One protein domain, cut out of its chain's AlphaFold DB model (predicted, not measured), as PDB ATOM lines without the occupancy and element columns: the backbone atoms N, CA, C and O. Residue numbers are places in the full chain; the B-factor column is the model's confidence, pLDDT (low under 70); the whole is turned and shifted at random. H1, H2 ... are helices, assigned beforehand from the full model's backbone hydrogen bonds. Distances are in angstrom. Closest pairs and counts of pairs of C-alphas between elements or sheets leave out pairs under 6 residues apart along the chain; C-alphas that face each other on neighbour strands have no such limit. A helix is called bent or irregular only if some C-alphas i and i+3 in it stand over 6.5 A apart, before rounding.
ATOM      1  N   LEU A  16       2.871  46.534 -23.250       58.66
ATOM      2  CA  LEU A  16       4.151  46.297 -23.932       58.66
ATOM      3  C   LEU A  16       5.232  45.737 -22.993       58.66
ATOM      4  O   LEU A  16       6.039  44.905 -23.411       58.66
ATOM      5  N   SER A  17       5.237  46.151 -21.724       60.06
ATOM      6  CA  SER A  17       6.215  45.695 -20.727       60.06
ATOM      7  C   SER A  17       5.924  44.280 -20.211       60.06
ATOM      8  O   SER A  17       6.863  43.507 -20.018       60.06
ATOM      9  N   SER A  18       4.651  43.887 -20.104       54.34
ATOM     10  CA  SER A  18       4.262  42.507 -19.767       54.34
ATOM     11  C   SER A  18       4.631  41.505 -20.877       54.34
ATOM     12  O   SER A  18       5.178  40.434 -20.608       54.34
ATOM     13  N   THR A  19       4.454  41.886 -22.147       55.12
ATOM     14  CA  THR A  19       4.767  41.022 -23.305       55.12
ATOM     15  C   THR A  19       6.283  40.844 -23.529       55.12
ATOM     16  O   THR A  19       6.722  39.878 -24.155       55.12
ATOM     17  N   ALA A  20       7.113  41.757 -23.012       55.34
ATOM     18  CA  ALA A  20       8.572  41.698 -23.138       55.34
ATOM     19  C   ALA A  20       9.241  40.741 -22.132       55.34
ATOM     20  O   ALA A  20      10.354  40.268 -22.375       55.34
ATOM     21  N   GLN A  21       8.579  40.440 -21.012       53.06
ATOM     22  CA  GLN A  21       9.162  39.656 -19.923       53.06
ATOM     23  C   GLN A  21       9.286  38.168 -20.286       53.06
ATOM     24  O   GLN A  21      10.337  37.568 -20.057       53.06
ATOM     25  N   SER A  22       8.281  37.600 -20.963       55.81
ATOM     26  CA  SER A  22       8.296  36.197 -21.413       55.81
ATOM     27  C   SER A  22       9.409  35.917 -22.432       55.81
ATOM     28  O   SER A  22      10.114  34.915 -22.324       55.81
ATOM     29  N   LYS A  23       9.659  36.850 -23.363       57.34
ATOM     30  CA  LYS A  23      10.786  36.767 -24.312       57.34
ATOM     31  C   LYS A  23      12.148  36.876 -23.626       57.34
ATOM     32  O   LYS A  23      13.114  36.288 -24.105       57.34
ATOM     33  N   LYS A  24      12.246  37.635 -22.530       62.69
ATOM     34  CA  LYS A  24      13.503  37.822 -21.794       62.69
ATOM     35  C   LYS A  24      13.883  36.570 -21.003       62.69
ATOM     36  O   LYS A  24      15.049  36.206 -21.023       62.69
ATOM     37  N   VAL A  25      12.915  35.891 -20.383       63.19
ATOM     38  CA  VAL A  25      13.161  34.635 -19.648       63.19
ATOM     39  C   VAL A  25      13.549  33.501 -20.597       63.19
ATOM     40  O   VAL A  25      14.512  32.792 -20.328       63.19
ATOM     41  N   ALA A  26      12.890  33.386 -21.756       67.44
ATOM     42  CA  ALA A  26      13.286  32.406 -22.771       67.44
ATOM     43  C   ALA A  26      14.739  32.615 -23.243       67.44
ATOM     44  O   ALA A  26      15.505  31.663 -23.310       67.44
ATOM     45  N   ARG A  27      15.153  33.874 -23.455       74.44
ATOM     46  CA  ARG A  27      16.533  34.216 -23.844       74.44
ATOM     47  C   ARG A  27      17.589  33.917 -22.781       74.44
ATOM     48  O   ARG A  27      18.744  33.707 -23.128       74.44
ATOM     49  N   ILE A  28      17.220  33.913 -21.500       76.44
ATOM     50  CA  ILE A  28      18.134  33.526 -20.414       76.44
ATOM     51  C   ILE A  28      18.491  32.038 -20.536       76.44
ATOM     52  O   ILE A  28      19.635  31.658 -20.305       76.44
ATOM     53  N   MET A  29      17.540  31.214 -20.982       83.94
ATOM     54  CA  MET A  29      17.748  29.779 -21.186       83.94
ATOM     55  C   MET A  29      18.533  29.446 -22.464       83.94
ATOM     56  O   MET A  29      19.009  28.315 -22.589       83.94
ATOM     57  N   ASP A  30      18.704  30.398 -23.391       87.62
ATOM     58  CA  ASP A  30      19.511  30.212 -24.608       87.62
ATOM     59  C   ASP A  30      21.009  30.112 -24.278       87.62
ATOM     60  O   ASP A  30      21.746  29.370 -24.935       87.62
ATOM     61  N   ASN A  31      21.462  30.815 -23.233       88.69
ATOM     62  CA  ASN A  31      22.846  30.745 -22.776       88.69
ATOM     63  C   ASN A  31      23.084  29.429 -22.000       88.69
ATOM     64  O   ASN A  31      22.411  29.179 -20.998       88.69
ATOM     65  N   PRO A  32      24.037  28.580 -22.426       87.00
ATOM     66  CA  PRO A  32      24.287  27.290 -21.785       87.00
ATOM     67  C   PRO A  32      24.843  27.401 -20.358       87.00
ATOM     68  O   PRO A  32      24.492  26.571 -19.522       87.00
ATOM     69  N   GLU A  33      25.673  28.406 -20.071       85.38
ATOM     70  CA  GLU A  33      26.237  28.643 -18.737       85.38
ATOM     71  C   GLU A  33      25.134  29.073 -17.774       85.38
ATOM     72  O   GLU A  33      24.950  28.453 -16.729       85.38
ATOM     73  N   THR A  34      24.319  30.050 -18.177       88.62
ATOM     74  CA  THR A  34      23.193  30.529 -17.366       88.62
ATOM     75  C   THR A  34      22.143  29.442 -17.158       88.62
ATOM     76  O   THR A  34      21.612  29.286 -16.062       88.62
ATOM     77  N   ARG A  35      21.872  28.628 -18.184       91.25
ATOM     78  CA  ARG A  35      20.981  27.471 -18.071       91.25
ATOM     79  C   ARG A  35      21.495  26.453 -17.049       91.25
ATOM     80  O   ARG A  35      20.712  25.964 -16.240       91.25
ATOM     81  N   SER A  36      22.793  26.146 -17.074       91.12
ATOM     82  CA  SER A  36      23.423  25.234 -16.109       91.12
ATOM     83  C   SER A  36      23.365  25.788 -14.684       91.12
ATOM     84  O   SER A  36      23.004  25.074 -13.753       91.12
ATOM     85  N   GLU A  37      23.652  27.078 -14.515       90.94
ATOM     86  CA  GLU A  37      23.590  27.766 -13.225       90.94
ATOM     87  C   GLU A  37      22.178  27.748 -12.628       90.94
ATOM     88  O   GLU A  37      22.003  27.406 -11.461       90.94
ATOM     89  N   ILE A  38      21.154  28.034 -13.437       90.62
ATOM     90  CA  ILE A  38      19.754  27.979 -13.004       90.62
ATOM     91  C   ILE A  38      19.383  26.567 -12.548       90.62
ATOM     92  O   ILE A  38      18.807  26.410 -11.474       90.62
ATOM     93  N   PHE A  39      19.738  25.535 -13.322       92.75
ATOM     94  CA  PHE A  39      19.471  24.156 -12.912       92.75
ATOM     95  C   PHE A  39      20.213  23.784 -11.631       92.75
ATOM     96  O   PHE A  39      19.620  23.168 -10.751       92.75
ATOM     97  N   ASN A  40      21.473  24.190 -11.484       90.25
ATOM     98  CA  ASN A  40      22.229  23.951 -10.260       90.25
ATOM     99  C   ASN A  40      21.588  24.637  -9.052       90.25
ATOM    100  O   ASN A  40      21.499  24.016  -7.998       90.25
ATOM    101  N   ASN A  41      21.104  25.869  -9.188       93.38
ATOM    102  CA  ASN A  41      20.431  26.560  -8.090       93.38
ATOM    103  C   ASN A  41      19.117  25.866  -7.702       93.38
ATOM    104  O   ASN A  41      18.859  25.695  -6.517       93.38
ATOM    105  N   ILE A  42      18.334  25.392  -8.678       92.12
ATOM    106  CA  ILE A  42      17.106  24.624  -8.412       92.12
ATOM    107  C   ILE A  42      17.421  23.293  -7.716       92.12
ATOM    108  O   ILE A  42      16.714  22.902  -6.799       92.12
ATOM    109  N   MET A  43      18.464  22.578  -8.150       89.56
ATOM    110  CA  MET A  43      18.794  21.253  -7.607       89.56
ATOM    111  C   MET A  43      19.481  21.304  -6.235       89.56
ATOM    112  O   MET A  43      19.355  20.353  -5.468       89.56
ATOM    113  N   ASN A  44      20.236  22.367  -5.937       90.81
ATOM    114  CA  ASN A  44      20.971  22.498  -4.674       90.81
ATOM    115  C   ASN A  44      20.174  23.214  -3.575       90.81
ATOM    116  O   ASN A  44      20.585  23.181  -2.416       90.81
ATOM    117  N   ASP A  45      19.047  23.837  -3.916       95.56
ATOM    118  CA  ASP A  45      18.105  24.392  -2.950       95.56
ATOM    119  C   ASP A  45      16.957  23.402  -2.704       95.56
ATOM    120  O   ASP A  45      16.270  22.967  -3.629       95.56
ATOM    121  N   HIS A  46      16.757  23.012  -1.445       85.75
ATOM    122  CA  HIS A  46      15.792  21.973  -1.092       85.75
ATOM    123  C   HIS A  46      14.343  22.372  -1.401       85.75
ATOM    124  O   HIS A  46      13.567  21.535  -1.859       85.75
ATOM    125  N   GLU A  47      13.978  23.631  -1.158       94.38
ATOM    126  CA  GLU A  47      12.616  24.125  -1.352       94.38
ATOM    127  C   GLU A  47      12.302  24.221  -2.847       94.38
ATOM    128  O   GLU A  47      11.309  23.657  -3.312       94.38
ATOM    129  N   LEU A  48      13.222  24.798  -3.628       93.19
ATOM    130  CA  LEU A  48      13.080  24.885  -5.084       93.19
ATOM    131  C   LEU A  48      13.055  23.508  -5.749       93.19
ATOM    132  O   LEU A  48      12.305  23.292  -6.704       93.19
ATOM    133  N   MET A  49      13.839  22.554  -5.247       91.19
ATOM    134  CA  MET A  49      13.818  21.182  -5.741       91.19
ATOM    135  C   MET A  49      12.453  20.519  -5.498       91.19
ATOM    136  O   MET A  49      11.930  19.854  -6.397       91.19
ATOM    137  N   LEU A  50      11.862  20.693  -4.310       91.75
ATOM    138  CA  LEU A  50      10.539  20.143  -3.994       91.75
ATOM    139  C   LEU A  50       9.450  20.752  -4.883       91.75
ATOM    140  O   LEU A  50       8.637  20.012  -5.440       91.75
ATOM    141  N   GLU A  51       9.465  22.071  -5.074       92.88
ATOM    142  CA  GLU A  51       8.538  22.754  -5.981       92.88
ATOM    143  C   GLU A  51       8.696  22.272  -7.428       92.88
ATOM    144  O   GLU A  51       7.711  21.974  -8.107       92.88
ATOM    145  N   PHE A  52       9.936  22.129  -7.898       91.44
ATOM    146  CA  PHE A  52      10.225  21.622  -9.235       91.44
ATOM    147  C   PHE A  52       9.701  20.191  -9.431       91.44
ATOM    148  O   PHE A  52       9.105  19.884 -10.466       91.44
ATOM    149  N   MET A  53       9.858  19.317  -8.432       87.94
ATOM    150  CA  MET A  53       9.300  17.961  -8.464       87.94
ATOM    151  C   MET A  53       7.773  17.954  -8.503       87.94
ATOM    152  O   MET A  53       7.187  17.176  -9.255       87.94
ATOM    153  N   GLU A  54       7.123  18.816  -7.726       91.06
ATOM    154  CA  GLU A  54       5.666  18.917  -7.725       91.06
ATOM    155  C   GLU A  54       5.135  19.389  -9.087       91.06
ATOM    156  O   GLU A  54       4.218  18.787  -9.648       91.06
ATOM    157  N   MET A  55       5.799  20.376  -9.691       89.06
ATOM    158  CA  MET A  55       5.495  20.837 -11.048       89.06
ATOM    159  C   MET A  55       5.663  19.735 -12.103       89.06
ATOM    160  O   MET A  55       4.875  19.657 -13.047       89.06
ATOM    161  N   MET A  56       6.660  18.857 -11.952       88.00
ATOM    162  CA  MET A  56       6.859  17.724 -12.862       88.00
ATOM    163  C   MET A  56       5.752  16.669 -12.747       88.00
ATOM    164  O   MET A  56       5.326  16.151 -13.778       88.00
ATOM    165  N   LYS A  57       5.238  16.383 -11.541       83.06
ATOM    166  CA  LYS A  57       4.107  15.448 -11.356       83.06
ATOM    167  C   LYS A  57       2.833  15.933 -12.047       83.06
ATOM    168  O   LYS A  57       2.052  15.125 -12.539       83.06
ATOM    169  N   GLY A  58       2.623  17.249 -12.087       83.31
ATOM    170  CA  GLY A  58       1.507  17.870 -12.802       83.31
ATOM    171  C   GLY A  58       1.695  17.936 -14.321       83.31
ATOM    172  O   GLY A  58       0.765  18.303 -15.037       83.31
ATOM    173  N   ASN A  59       2.883  17.601 -14.834       88.56
ATOM    174  CA  ASN A  59       3.204  17.668 -16.252       88.56
ATOM    175  C   ASN A  59       3.162  16.266 -16.876       88.56
ATOM    176  O   ASN A  59       3.996  15.412 -16.579       88.56
ATOM    177  N   GLU A  60       2.206  16.036 -17.776       86.94
ATOM    178  CA  GLU A  60       1.995  14.738 -18.430       86.94
ATOM    179  C   GLU A  60       3.225  14.264 -19.218       86.94
ATOM    180  O   GLU A  60       3.600  13.097 -19.139       86.94
ATOM    181  N   HIS A  61       3.910  15.168 -19.924       85.44
ATOM    182  CA  HIS A  61       5.112  14.827 -20.685       85.44
ATOM    183  C   HIS A  61       6.282  14.455 -19.768       85.44
ATOM    184  O   HIS A  61       6.968  13.466 -20.017       85.44
ATOM    185  N   ALA A  62       6.493  15.210 -18.687       82.06
ATOM    186  CA  ALA A  62       7.520  14.901 -17.694       82.06
ATOM    187  C   ALA A  62       7.209  13.586 -16.970       82.06
ATOM    188  O   ALA A  62       8.092  12.752 -16.794       82.06
ATOM    189  N   THR A  63       5.941  13.364 -16.631       83.31
ATOM    190  CA  THR A  63       5.464  12.132 -16.000       83.31
ATOM    191  C   THR A  63       5.652  10.935 -16.929       83.31
ATOM    192  O   THR A  63       6.179   9.912 -16.503       83.31
ATOM    193  N   MET A  64       5.328  11.069 -18.217       84.69
ATOM    194  CA  MET A  64       5.595  10.042 -19.226       84.69
ATOM    195  C   MET A  64       7.096   9.794 -19.388       84.69
ATOM    196  O   MET A  64       7.506   8.649 -19.493       84.69
ATOM    197  N   MET A  65       7.936  10.829 -19.363       80.31
ATOM    198  CA  MET A  65       9.392  10.663 -19.376       80.31
ATOM    199  C   MET A  65       9.921  10.016 -18.092       80.31
ATOM    200  O   MET A  65      10.917   9.315 -18.151       80.31
ATOM    201  N   MET A  66       9.277  10.187 -16.938       78.12
ATOM    202  CA  MET A  66       9.653   9.479 -15.707       78.12
ATOM    203  C   MET A  66       9.183   8.019 -15.702       78.12
ATOM    204  O   MET A  66       9.880   7.156 -15.179       78.12
ATOM    205  N   GLN A  67       8.015   7.739 -16.284       74.81
ATOM    206  CA  GLN A  67       7.418   6.400 -16.341       74.81
ATOM    207  C   GLN A  67       7.994   5.540 -17.475       74.81
ATOM    208  O   GLN A  67       8.282   4.363 -17.277       74.81
TER     209      GLN A  67
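What this domain is: This is residues 16 to 67 of the 169 residues of an uncharacterized protein of Prolixibacteraceae bacterium WC007 (UniProt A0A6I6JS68). The model is an open, angular chain of four helices joined end to end, each turning a sharp corner into the next. H1 and H3 run from the two ends of H2 as the arms of a wide, open U with H2 as its base, and short H4 turns off at the far end of H3; residues 16 to 26 of H1 stick out free. The printed part has 52 residues, with four named helices in the order H1, H2, H3, H4 and no named strand, and its class is all helix. It is loose, with a radius of gyration of the C-alphas of 13.6 A, and elongated, spanning 38 by 24 by 20 A.

How they stand to each other: H1, residues 16 to 30, and H2, residues 32 to 44, only just touch, with 3 pairs of C-alphas within 8 A, and only at the corner by their tight link. H1 touches H2 with residues 28 to 29 alone, and H2 touches H1 with residues 34 to 35 alone; the closest C-alphas are those of Met 29 and Arg 35, 5.0 A apart. Their lines are about perpendicular, at 90 degrees. H2 and H3, residues 46 to 57, touch only at the corner, through residues 42 to 43 and 48 to 52. Their closest C-alphas, of Ile 42 and Leu 48, are 5.2 A apart, and their lines are about perpendicular, at 78 degrees. H3 and H4, residues 60 to 67, only just touch, with 3 pairs of C-alphas within 8 A, and only at the corner. H3 does so with residues 56 to 57; the closest C-alphas are those of Met 56 and Ala 62, 5.6 A apart, and the lines are about perpendicular, at 78 degrees. H1 is apart from H3 and H4, and H2 is apart from H4. In H2, H3 and H4 every O i to N i+4 pair is within hydrogen-bond range; in H1 8 of 11 are.

Where its parts are: H1 begins at C-alpha 16, at (4.151, 46.297, -23.932), and is 22.3 A long. It is neither bent nor irregular, but only just: C-alphas 19 and 22 are 6.3 A apart. H2 begins at C-alpha 32, at (24.287, 27.290, -21.785), and is 18.1 A long. H3 is 16.9 A long. H4, eight residues, ends at C-alpha 67, at (7.418, 6.400, -16.341), and is 10.2 A long.

The domain as a whole: The C-alphas of Leu 16 and Gln 67 are the two farthest apart, at 40.7 A. Without residues 16 to 26, which stand free, the body spans 29 by 22 by 14 A. The printed part has no cut, and its three links are tight. The mean pLDDT of the printed part is 81.4; residues 16 to 26 are under 70.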